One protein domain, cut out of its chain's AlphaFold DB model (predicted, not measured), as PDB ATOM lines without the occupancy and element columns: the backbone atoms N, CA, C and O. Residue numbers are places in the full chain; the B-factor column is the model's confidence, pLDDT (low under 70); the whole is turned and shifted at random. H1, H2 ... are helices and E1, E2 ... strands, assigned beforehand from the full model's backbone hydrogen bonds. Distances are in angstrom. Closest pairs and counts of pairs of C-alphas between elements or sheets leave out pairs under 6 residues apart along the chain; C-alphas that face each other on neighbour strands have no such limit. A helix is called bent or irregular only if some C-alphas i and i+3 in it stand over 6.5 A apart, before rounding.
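Overview. This is residues 19 to 79 of the 86 residues of the protein "GNAT family N-acetyltransferase" of Clostridiaceae bacterium (UniProt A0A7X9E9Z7). Three helices stand in a loose row, with H2 between H1 at one end and H3 at the other and turned crosswise to both. From the far end of H1 the chain folds back through the short strand E1 to H2, and residues 29 to 36, of which 29 to 32 belong to H1, stick out. The printed part has 61 residues, with three named helices and one named strand in the order H1, E1, H2, H3; its class is mostly helix. It is only just loose, close to compact, with a radius of gyration of the C-alphas of 12.7 A and spans of 35 by 25 by 15 A.

Arrangement. H1, residues 20 to 32, and H2, residues 44 to 55, are close but not clearly touching; their closest C-alphas, of Lys 21 and Ile 52, are 6.9 A apart. They run the same way at a steep tilt of 64 degrees. E1, residues 38 to 40, pairs with no named strand. Its closest C-alpha to H1 is that of Ala 38, 7.3 A from that of Leu 31, while E1 and H2 are apart. H2 touches H3, residues 65 to 78, about perpendicular at 74 degrees, with the C-alphas of Tyr 47 and Leu 74 closest at 6.5 A. H3 is apart from H1 and E1. In H1 and H3 every O i to N i+4 pair is within hydrogen-bond range; in H2 6 of 8 are.

Along the chain. H1 begins with C-alpha 20 at (-21.058, -3.478, -14.758) and is 18.3 A long. E1 measures 7.1 A from first to last C-alpha. H2, 16.3 A, is irregular: C-alphas 45 and 48 are 8.4 A apart. H3, 19.9 A, ends with C-alpha 78 at (-21.440, -20.595, -14.703).

Size, cuts and confidence. The two C-alphas farthest apart, of Lys 33 and Asn 76, are 35.5 A apart. The printed part has no cut. The links from H1 to E1 and from E1 to H2 are tight, and the one from H2 to H3 is short. The mean pLDDT of the printed part is 95.0, and no printed residue is under 70.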
ATOM      1  N   LEU A  19     -18.518  -2.078 -11.604       95.25
ATOM      2  CA  LEU A  19     -19.345  -1.066 -12.288       95.25
ATOM      3  C   LEU A  19     -20.322  -1.621 -13.341       95.25
ATOM      4  O   LEU A  19     -21.230  -0.915 -13.766       95.25
ATOM      5  N   ALA A  20     -20.185  -2.885 -13.744       93.50
ATOM      6  CA  ALA A  20     -21.058  -3.478 -14.758       93.50
ATOM      7  C   ALA A  20     -22.533  -3.556 -14.309       93.50
ATOM      8  O   ALA A  20     -23.427  -3.227 -15.084       93.50
ATOM      9  N   LYS A  21     -22.789  -3.939 -13.048       94.44
ATOM     10  CA  LYS A  21     -24.148  -4.004 -12.479       94.44
ATOM     11  C   LYS A  21     -24.830  -2.623 -12.405       94.44
ATOM     12  O   LYS A  21     -25.928  -2.507 -12.944       94.44
ATOM     13  N   PRO A  22     -24.230  -1.567 -11.815       95.62
ATOM     14  CA  PRO A  22     -24.866  -0.248 -11.785       95.62
ATOM     15  C   PRO A  22     -25.031   0.367 -13.180       95.62
ATOM     16  O   PRO A  22     -26.061   0.985 -13.441       95.62
ATOM     17  N   LEU A  23     -24.085   0.146 -14.103       95.94
ATOM     18  CA  LEU A  23     -24.252   0.572 -15.495       95.94
ATOM     19  C   LEU A  23     -25.481  -0.087 -16.129       95.94
ATOM     20  O   LEU A  23     -26.321   0.600 -16.704       95.94
ATOM     21  N   LEU A  24     -25.627  -1.406 -15.983       95.81
ATOM     22  CA  LEU A  24     -26.778  -2.118 -16.529       95.81
ATOM     23  C   LEU A  24     -28.097  -1.670 -15.883       95.81
ATOM     24  O   LEU A  24     -29.089  -1.519 -16.590       95.81
ATOM     25  N   ALA A  25     -28.109  -1.384 -14.578       96.19
ATOM     26  CA  ALA A  25     -29.278  -0.823 -13.902       96.19
ATOM     27  C   ALA A  25     -29.700   0.524 -14.503       96.19
ATOM     28  O   ALA A  25     -30.875   0.712 -14.818       96.19
ATOM     29  N   ALA A  26     -28.748   1.428 -14.747       97.00
ATOM     30  CA  ALA A  26     -29.026   2.700 -15.408       97.00
ATOM     31  C   ALA A  26     -29.569   2.500 -16.837       97.00
ATOM     32  O   ALA A  26     -30.518   3.177 -17.241       97.00
ATOM     33  N   VAL A  27     -29.028   1.528 -17.583       95.88
ATOM     34  CA  VAL A  27     -29.536   1.156 -18.913       95.88
ATOM     35  C   VAL A  27     -30.979   0.648 -18.831       95.88
ATOM     36  O   VAL A  27     -31.805   1.074 -19.637       95.88
ATOM     37  N   MET A  28     -31.317  -0.203 -17.856       95.12
ATOM     38  CA  MET A  28     -32.687  -0.705 -17.676       95.12
ATOM     39  C   MET A  28     -33.669   0.421 -17.341       95.12
ATOM     40  O   MET A  28     -34.738   0.492 -17.944       95.12
ATOM     41  N   VAL A  29     -33.292   1.345 -16.449       96.19
ATOM     42  CA  VAL A  29     -34.104   2.532 -16.125       96.19
ATOM     43  C   VAL A  29     -34.332   3.397 -17.364       96.19
ATOM     44  O   VAL A  29     -35.438   3.887 -17.578       96.19
ATOM     45  N   CYS A  30     -33.311   3.578 -18.205       95.31
ATOM     46  CA  CYS A  30     -33.444   4.325 -19.453       95.31
ATOM     47  C   CYS A  30     -34.385   3.623 -20.443       95.31
ATOM     48  O   CYS A  30     -35.296   4.252 -20.981       95.31
ATOM     49  N   LEU A  31     -34.214   2.314 -20.645       95.12
ATOM     50  CA  LEU A  31     -35.058   1.519 -21.539       95.12
ATOM     51  C   LEU A  31     -36.525   1.515 -21.107       95.12
ATOM     52  O   LEU A  31     -37.399   1.652 -21.961       95.12
ATOM     53  N   ALA A  32     -36.789   1.419 -19.802       95.75
ATOM     54  CA  ALA A  32     -38.139   1.392 -19.245       95.75
ATOM     55  C   ALA A  32     -38.954   2.663 -19.547       95.75
ATOM     56  O   ALA A  32     -40.180   2.608 -19.575       95.75
ATOM     57  N   LYS A  33     -38.295   3.797 -19.836       97.19
ATOM     58  CA  LYS A  33     -38.979   5.039 -20.243       97.19
ATOM     59  C   LYS A  33     -39.676   4.925 -21.602       97.19
ATOM     60  O   LYS A  33     -40.616   5.667 -21.858       97.19
ATOM     61  N   TYR A  34     -39.210   4.024 -22.468       96.19
ATOM     62  CA  TYR A  34     -39.652   3.937 -23.867       96.19
ATOM     63  C   TYR A  34     -40.138   2.539 -24.270       96.19
ATOM     64  O   TYR A  34     -40.808   2.379 -25.292       96.19
ATOM     65  N   HIS A  35     -39.797   1.513 -23.489       96.75
ATOM     66  CA  HIS A  35     -40.035   0.115 -23.822       96.75
ATOM     67  C   HIS A  35     -40.493  -0.683 -22.604       96.75
ATOM     68  O   HIS A  35     -39.945  -0.561 -21.516       96.75
ATOM     69  N   ASN A  36     -41.449  -1.584 -22.823       94.69
ATOM     70  CA  ASN A  36     -41.921  -2.540 -21.817       94.69
ATOM     71  C   ASN A  36     -41.164  -3.879 -21.841       94.69
ATOM     72  O   ASN A  36     -41.397  -4.736 -20.996       94.69
ATOM     73  N   LYS A  37     -40.307  -4.088 -22.846       95.06
ATOM     74  CA  LYS A  37     -39.511  -5.302 -23.039       95.06
ATOM     75  C   LYS A  37     -38.147  -4.929 -23.598       95.06
ATOM     76  O   LYS A  37     -38.053  -4.022 -24.429       95.06
ATOM     77  N   ALA A  38     -37.116  -5.659 -23.194       95.69
ATOM     78  CA  ALA A  38     -35.757  -5.478 -23.678       95.69
ATOM     79  C   ALA A  38     -35.174  -6.798 -24.183       95.69
ATOM     80  O   ALA A  38     -35.570  -7.874 -23.738       95.69
ATOM     81  N   TYR A  39     -34.229  -6.708 -25.112       96.12
ATOM     82  CA  TYR A  39     -33.412  -7.838 -25.532       96.12
ATOM     83  C   TYR A  39     -31.974  -7.396 -25.785       96.12
ATOM     84  O   TYR A  39     -31.678  -6.212 -25.986       96.12
ATOM     85  N   LEU A  40     -31.084  -8.379 -25.789       96.12
ATOM     86  CA  LEU A  40     -29.689  -8.225 -26.157       96.12
ATOM     87  C   LEU A  40     -29.201  -9.502 -26.829       96.12
ATOM     88  O   LEU A  40     -29.806 -10.564 -26.698       96.12
ATOM     89  N   THR A  41     -28.098  -9.378 -27.546       95.19
ATOM     90  CA  THR A  41     -27.376 -10.499 -28.145       95.19
ATOM     91  C   THR A  41     -26.010 -10.583 -27.488       95.19
ATOM     92  O   THR A  41     -25.393  -9.550 -27.232       95.19
ATOM     93  N   SER A  42     -25.531 -11.792 -27.211       94.44
ATOM     94  CA  SER A  42     -24.236 -12.012 -26.568       94.44
ATOM     95  C   SER A  42     -23.532 -13.222 -27.178       94.44
ATOM     96  O   SER A  42     -24.111 -13.952 -27.978       94.44
ATOM     97  N   GLN A  43     -22.279 -13.420 -26.790       94.44
ATOM     98  CA  GLN A  43     -21.429 -14.529 -27.212       94.44
ATOM     99  C   GLN A  43     -21.048 -15.354 -25.983       94.44
ATOM    100  O   GLN A  43     -20.888 -14.794 -24.895       94.44
ATOM    101  N   THR A  44     -20.868 -16.665 -26.138       94.62
ATOM    102  CA  THR A  44     -20.540 -17.580 -25.025       94.62
ATOM    103  C   THR A  44     -19.251 -17.188 -24.296       94.62
ATOM    104  O   THR A  44     -19.165 -17.309 -23.077       94.62
ATOM    105  N   THR A  45     -18.287 -16.601 -25.009       94.81
ATOM    106  CA  THR A  45     -17.042 -16.045 -24.448       94.81
ATOM    107  C   THR A  45     -17.273 -14.923 -23.428       94.81
ATOM    108  O   THR A  45     -16.448 -14.702 -22.547       94.81
ATOM    109  N   SER A  46     -18.421 -14.243 -23.488       93.88
ATOM    110  CA  SER A  46     -18.821 -13.172 -22.567       93.88
ATOM    111  C   SER A  46     -19.645 -13.689 -21.376       93.88
ATOM    112  O   SER A  46     -20.498 -12.972 -20.852       93.88
ATOM    113  N   TYR A  47     -19.403 -14.925 -20.924       95.12
ATOM    114  CA  TYR A  47     -20.184 -15.602 -19.876       95.12
ATOM    115  C   TYR A  47     -20.343 -14.784 -18.580       95.12
ATOM    116  O   TYR A  47     -21.411 -14.804 -17.972       95.12
ATOM    117  N   LYS A  48     -19.338 -13.989 -18.179       93.00
ATOM    118  CA  LYS A  48     -19.434 -13.095 -17.004       93.00
ATOM    119  C   LYS A  48     -20.512 -12.019 -17.176       93.00
ATOM    120  O   LYS A  48     -21.249 -11.741 -16.235       93.00
ATOM    121  N   ALA A  49     -20.609 -11.426 -18.368       93.94
ATOM    122  CA  ALA A  49     -21.651 -10.455 -18.689       93.94
ATOM    123  C   ALA A  49     -23.019 -11.140 -18.791       93.94
ATOM    124  O   ALA A  49     -23.990 -10.635 -18.240       93.94
ATOM    125  N   ILE A  50     -23.074 -12.331 -19.398       95.75
ATOM    126  CA  ILE A  50     -24.295 -13.144 -19.466       95.75
ATOM    127  C   ILE A  50     -24.831 -13.448 -18.068       95.75
ATOM    128  O   ILE A  50     -26.021 -13.272 -17.836       95.75
ATOM    129  N   ASN A  51     -23.973 -13.817 -17.114       95.38
ATOM    130  CA  ASN A  51     -24.406 -14.049 -15.738       95.38
ATOM    131  C   ASN A  51     -25.041 -12.801 -15.109       95.38
ATOM    132  O   ASN A  51     -26.054 -12.902 -14.429       95.38
ATOM    133  N   ILE A  52     -24.489 -11.617 -15.387       94.94
ATOM    134  CA  ILE A  52     -25.088 -10.354 -14.944       94.94
ATOM    135  C   ILE A  52     -26.449 -10.141 -15.618       94.94
ATOM    136  O   ILE A  52     -27.392  -9.747 -14.944       94.94
ATOM    137  N   TYR A  53     -26.591 -10.421 -16.914       95.94
ATOM    138  CA  TYR A  53     -27.885 -10.307 -17.594       95.94
ATOM    139  C   TYR A  53     -28.930 -11.254 -16.983       95.94
ATOM    140  O   TYR A  53     -30.057 -10.831 -16.731       95.94
ATOM    141  N   LEU A  54     -28.548 -12.494 -16.670       95.38
ATOM    142  CA  LEU A  54     -29.416 -13.459 -15.987       95.38
ATOM    143  C   LEU A  54     -29.829 -12.964 -14.591       95.38
ATOM    144  O   LEU A  54     -31.000 -13.058 -14.239       95.38
ATOM    145  N   ASP A  55     -28.904 -12.382 -13.817       94.56
ATOM    146  CA  ASP A  55     -29.212 -11.754 -12.518       94.56
ATOM    147  C   ASP A  55     -30.213 -10.588 -12.652       94.56
ATOM    148  O   ASP A  55     -30.969 -10.309 -11.725       94.56
ATOM    149  N   PHE A  56     -30.225  -9.905 -13.799       94.12
ATOM    150  CA  PHE A  56     -31.150  -8.812 -14.118       94.12
ATOM    151  C   PHE A  56     -32.500  -9.287 -14.683       94.12
ATOM    152  O   PHE A  56     -33.332  -8.458 -15.051       94.12
ATOM    153  N   GLY A  57     -32.733 -10.600 -14.751       93.75
ATOM    154  CA  GLY A  57     -34.001 -11.179 -15.196       93.75
ATOM    155  C   GLY A  57     -34.113 -11.390 -16.706       93.75
ATOM    156  O   GLY A  57     -35.200 -11.696 -17.194       93.75
ATOM    157  N   PHE A  58     -33.017 -11.261 -17.462       95.19
ATOM    158  CA  PHE A  58     -33.008 -11.761 -18.836       95.19
ATOM    159  C   PHE A  58     -33.133 -13.284 -18.825       95.19
ATOM    160  O   PHE A  58     -32.528 -13.965 -17.998       95.19
ATOM    161  N   VAL A  59     -33.891 -13.814 -19.779       95.00
ATOM    162  CA  VAL A  59     -34.104 -15.253 -19.950       95.00
ATOM    163  C   VAL A  59     -33.521 -15.718 -21.282       95.00
ATOM    164  O   VAL A  59     -33.505 -14.938 -22.244       95.00
ATOM    165  N   PRO A  60     -33.018 -16.962 -21.358       94.62
ATOM    166  CA  PRO A  60     -32.528 -17.515 -22.608       94.62
ATOM    167  C   PRO A  60     -33.655 -17.607 -23.639       94.62
ATOM    168  O   PRO A  60     -34.787 -17.967 -23.321       94.62
ATOM    169  N   ILE A  61     -33.321 -17.314 -24.892       93.12
ATOM    170  CA  ILE A  61     -34.163 -17.627 -26.044       93.12
ATOM    171  C   ILE A  61     -33.519 -18.829 -26.734       93.12
ATOM    172  O   ILE A  61     -32.331 -18.792 -27.062       93.12
ATOM    173  N   ILE A  62     -34.295 -19.898 -26.901       92.44
ATOM    174  CA  ILE A  62     -33.867 -21.147 -27.531       92.44
ATOM    175  C   ILE A  62     -34.626 -21.261 -28.851       92.44
ATOM    176  O   ILE A  62     -35.838 -21.457 -28.846       92.44
ATOM    177  N   THR A  63     -33.925 -21.067 -29.965       92.31
ATOM    178  CA  THR A  63     -34.509 -21.079 -31.318       92.31
ATOM    179  C   THR A  63     -34.193 -22.340 -32.101       92.31
ATOM    180  O   THR A  63     -34.937 -22.691 -33.010       92.31
ATOM    181  N   ASP A  64     -33.088 -22.999 -31.767       93.44
ATOM    182  CA  ASP A  64     -32.511 -24.102 -32.523       93.44
ATOM    183  C   ASP A  64     -31.537 -24.906 -31.644       93.44
ATOM    184  O   ASP A  64     -31.247 -24.549 -30.494       93.44
ATOM    185  N   ASP A  65     -31.021 -25.999 -32.201       94.31
ATOM    186  CA  ASP A  65     -30.093 -26.900 -31.516       94.31
ATOM    187  C   ASP A  65     -28.747 -26.240 -31.180       94.31
ATOM    188  O   ASP A  65     -28.112 -26.599 -30.183       94.31
ATOM    189  N   GLU A  66     -28.302 -25.255 -31.963       93.75
ATOM    190  CA  GLU A  66     -27.066 -24.519 -31.682       93.75
ATOM    191  C   GLU A  66     -27.235 -23.610 -30.461       93.75
ATOM    192  O   GLU A  66     -26.363 -23.572 -29.587       93.75
ATOM    193  N   ALA A  67     -28.393 -22.961 -30.316       92.75
ATOM    194  CA  ALA A  67     -28.747 -22.216 -29.115       92.75
ATOM    195  C   ALA A  67     -28.759 -23.133 -27.883       92.75
ATOM    196  O   ALA A  67     -28.211 -22.767 -26.842       92.75
ATOM    197  N   VAL A  68     -29.308 -24.351 -27.993       94.38
ATOM    198  CA  VAL A  68     -29.272 -25.341 -26.898       94.38
ATOM    199  C   VAL A  68     -27.829 -25.669 -26.501       94.38
ATOM    200  O   VAL A  68     -27.503 -25.650 -25.312       94.38
ATOM    201  N   LYS A  69     -26.946 -25.941 -27.470       95.31
ATOM    202  CA  LYS A  69     -25.521 -26.213 -27.206       95.31
ATOM    203  C   LYS A  69     -24.835 -25.024 -26.530       95.31
ATOM    204  O   LYS A  69     -24.105 -25.214 -25.555       95.31
ATOM    205  N   ALA A  70     -25.103 -23.805 -26.996       95.44
ATOM    206  CA  ALA A  70     -24.547 -22.583 -26.421       95.44
ATOM    207  C   ALA A  70     -24.996 -22.370 -24.967       95.44
ATOM    208  O   ALA A  70     -24.166 -22.080 -24.102       95.44
ATOM    209  N   TRP A  71     -26.284 -22.566 -24.664       95.88
ATOM    210  CA  TRP A  71     -26.799 -22.434 -23.300       95.88
ATOM    211  C   TRP A  71     -26.281 -23.533 -22.368       95.88
ATOM    212  O   TRP A  71     -25.886 -23.211 -21.251       95.88
ATOM    213  N   LYS A  72     -26.149 -24.786 -22.829       95.50
ATOM    214  CA  LYS A  72     -25.497 -25.864 -22.053       95.50
ATOM    215  C   LYS A  72     -24.033 -25.541 -21.735       95.50
ATOM    216  O   LYS A  72     -23.568 -25.758 -20.620       95.50
ATOM    217  N   CYS A  73     -23.301 -24.977 -22.698       95.75
ATOM    218  CA  CYS A  73     -21.938 -24.496 -22.473       95.75
ATOM    219  C   CYS A  73     -21.898 -23.411 -21.380       95.75
ATOM    220  O   CYS A  73     -21.011 -23.412 -20.525       95.75
ATOM    221  N   LEU A  74     -22.874 -22.501 -21.365       96.62
ATOM    222  CA  LEU A  74     -22.982 -21.461 -20.342       96.62
ATOM    223  C   LEU A  74     -23.356 -22.017 -18.963       96.62
ATOM    224  O   LEU A  74     -22.799 -21.540 -17.978       96.62
ATOM    225  N   GLU A  75     -24.226 -23.026 -18.877       96.19
ATOM    226  CA  GLU A  75     -24.537 -23.707 -17.609       96.19
ATOM    227  C   GLU A  75     -23.275 -24.299 -16.973       96.19
ATOM    228  O   GLU A  75     -23.018 -24.070 -15.792       96.19
ATOM    229  N   ASN A  76     -22.440 -24.970 -17.776       95.31
ATOM    230  CA  ASN A  76     -21.167 -25.534 -17.322       95.31
ATOM    231  C   ASN A  76     -20.182 -24.449 -16.859       95.31
ATOM    232  O   ASN A  76     -19.582 -24.577 -15.796       95.31
ATOM    233  N   ASN A  77     -20.032 -23.362 -17.627       95.06
ATOM    234  CA  ASN A  77     -19.121 -22.263 -17.278       95.06
ATOM    235  C   ASN A  77     -19.562 -21.487 -16.028       95.06
ATOM    236  O   ASN A  77     -18.724 -20.956 -15.302       95.06
ATOM    237  N   LEU A  78     -20.872 -21.365 -15.809       95.12
ATOM    238  CA  LEU A  78     -21.440 -20.595 -14.703       95.12
ATOM    239  C   LEU A  78     -21.784 -21.450 -13.480       95.12
ATOM    240  O   LEU A  78     -22.102 -20.885 -12.435       95.12
ATOM    241  N   GLY A  79     -21.746 -22.779 -13.597       94.75
ATOM    242  CA  GLY A  79     -22.131 -23.700 -12.527       94.75
ATOM    243  C   GLY A  79     -23.589 -23.538 -12.085       94.75
ATOM    244  O   GLY A  79     -23.903 -23.757 -10.917       94.75
TER     245      GLY A  79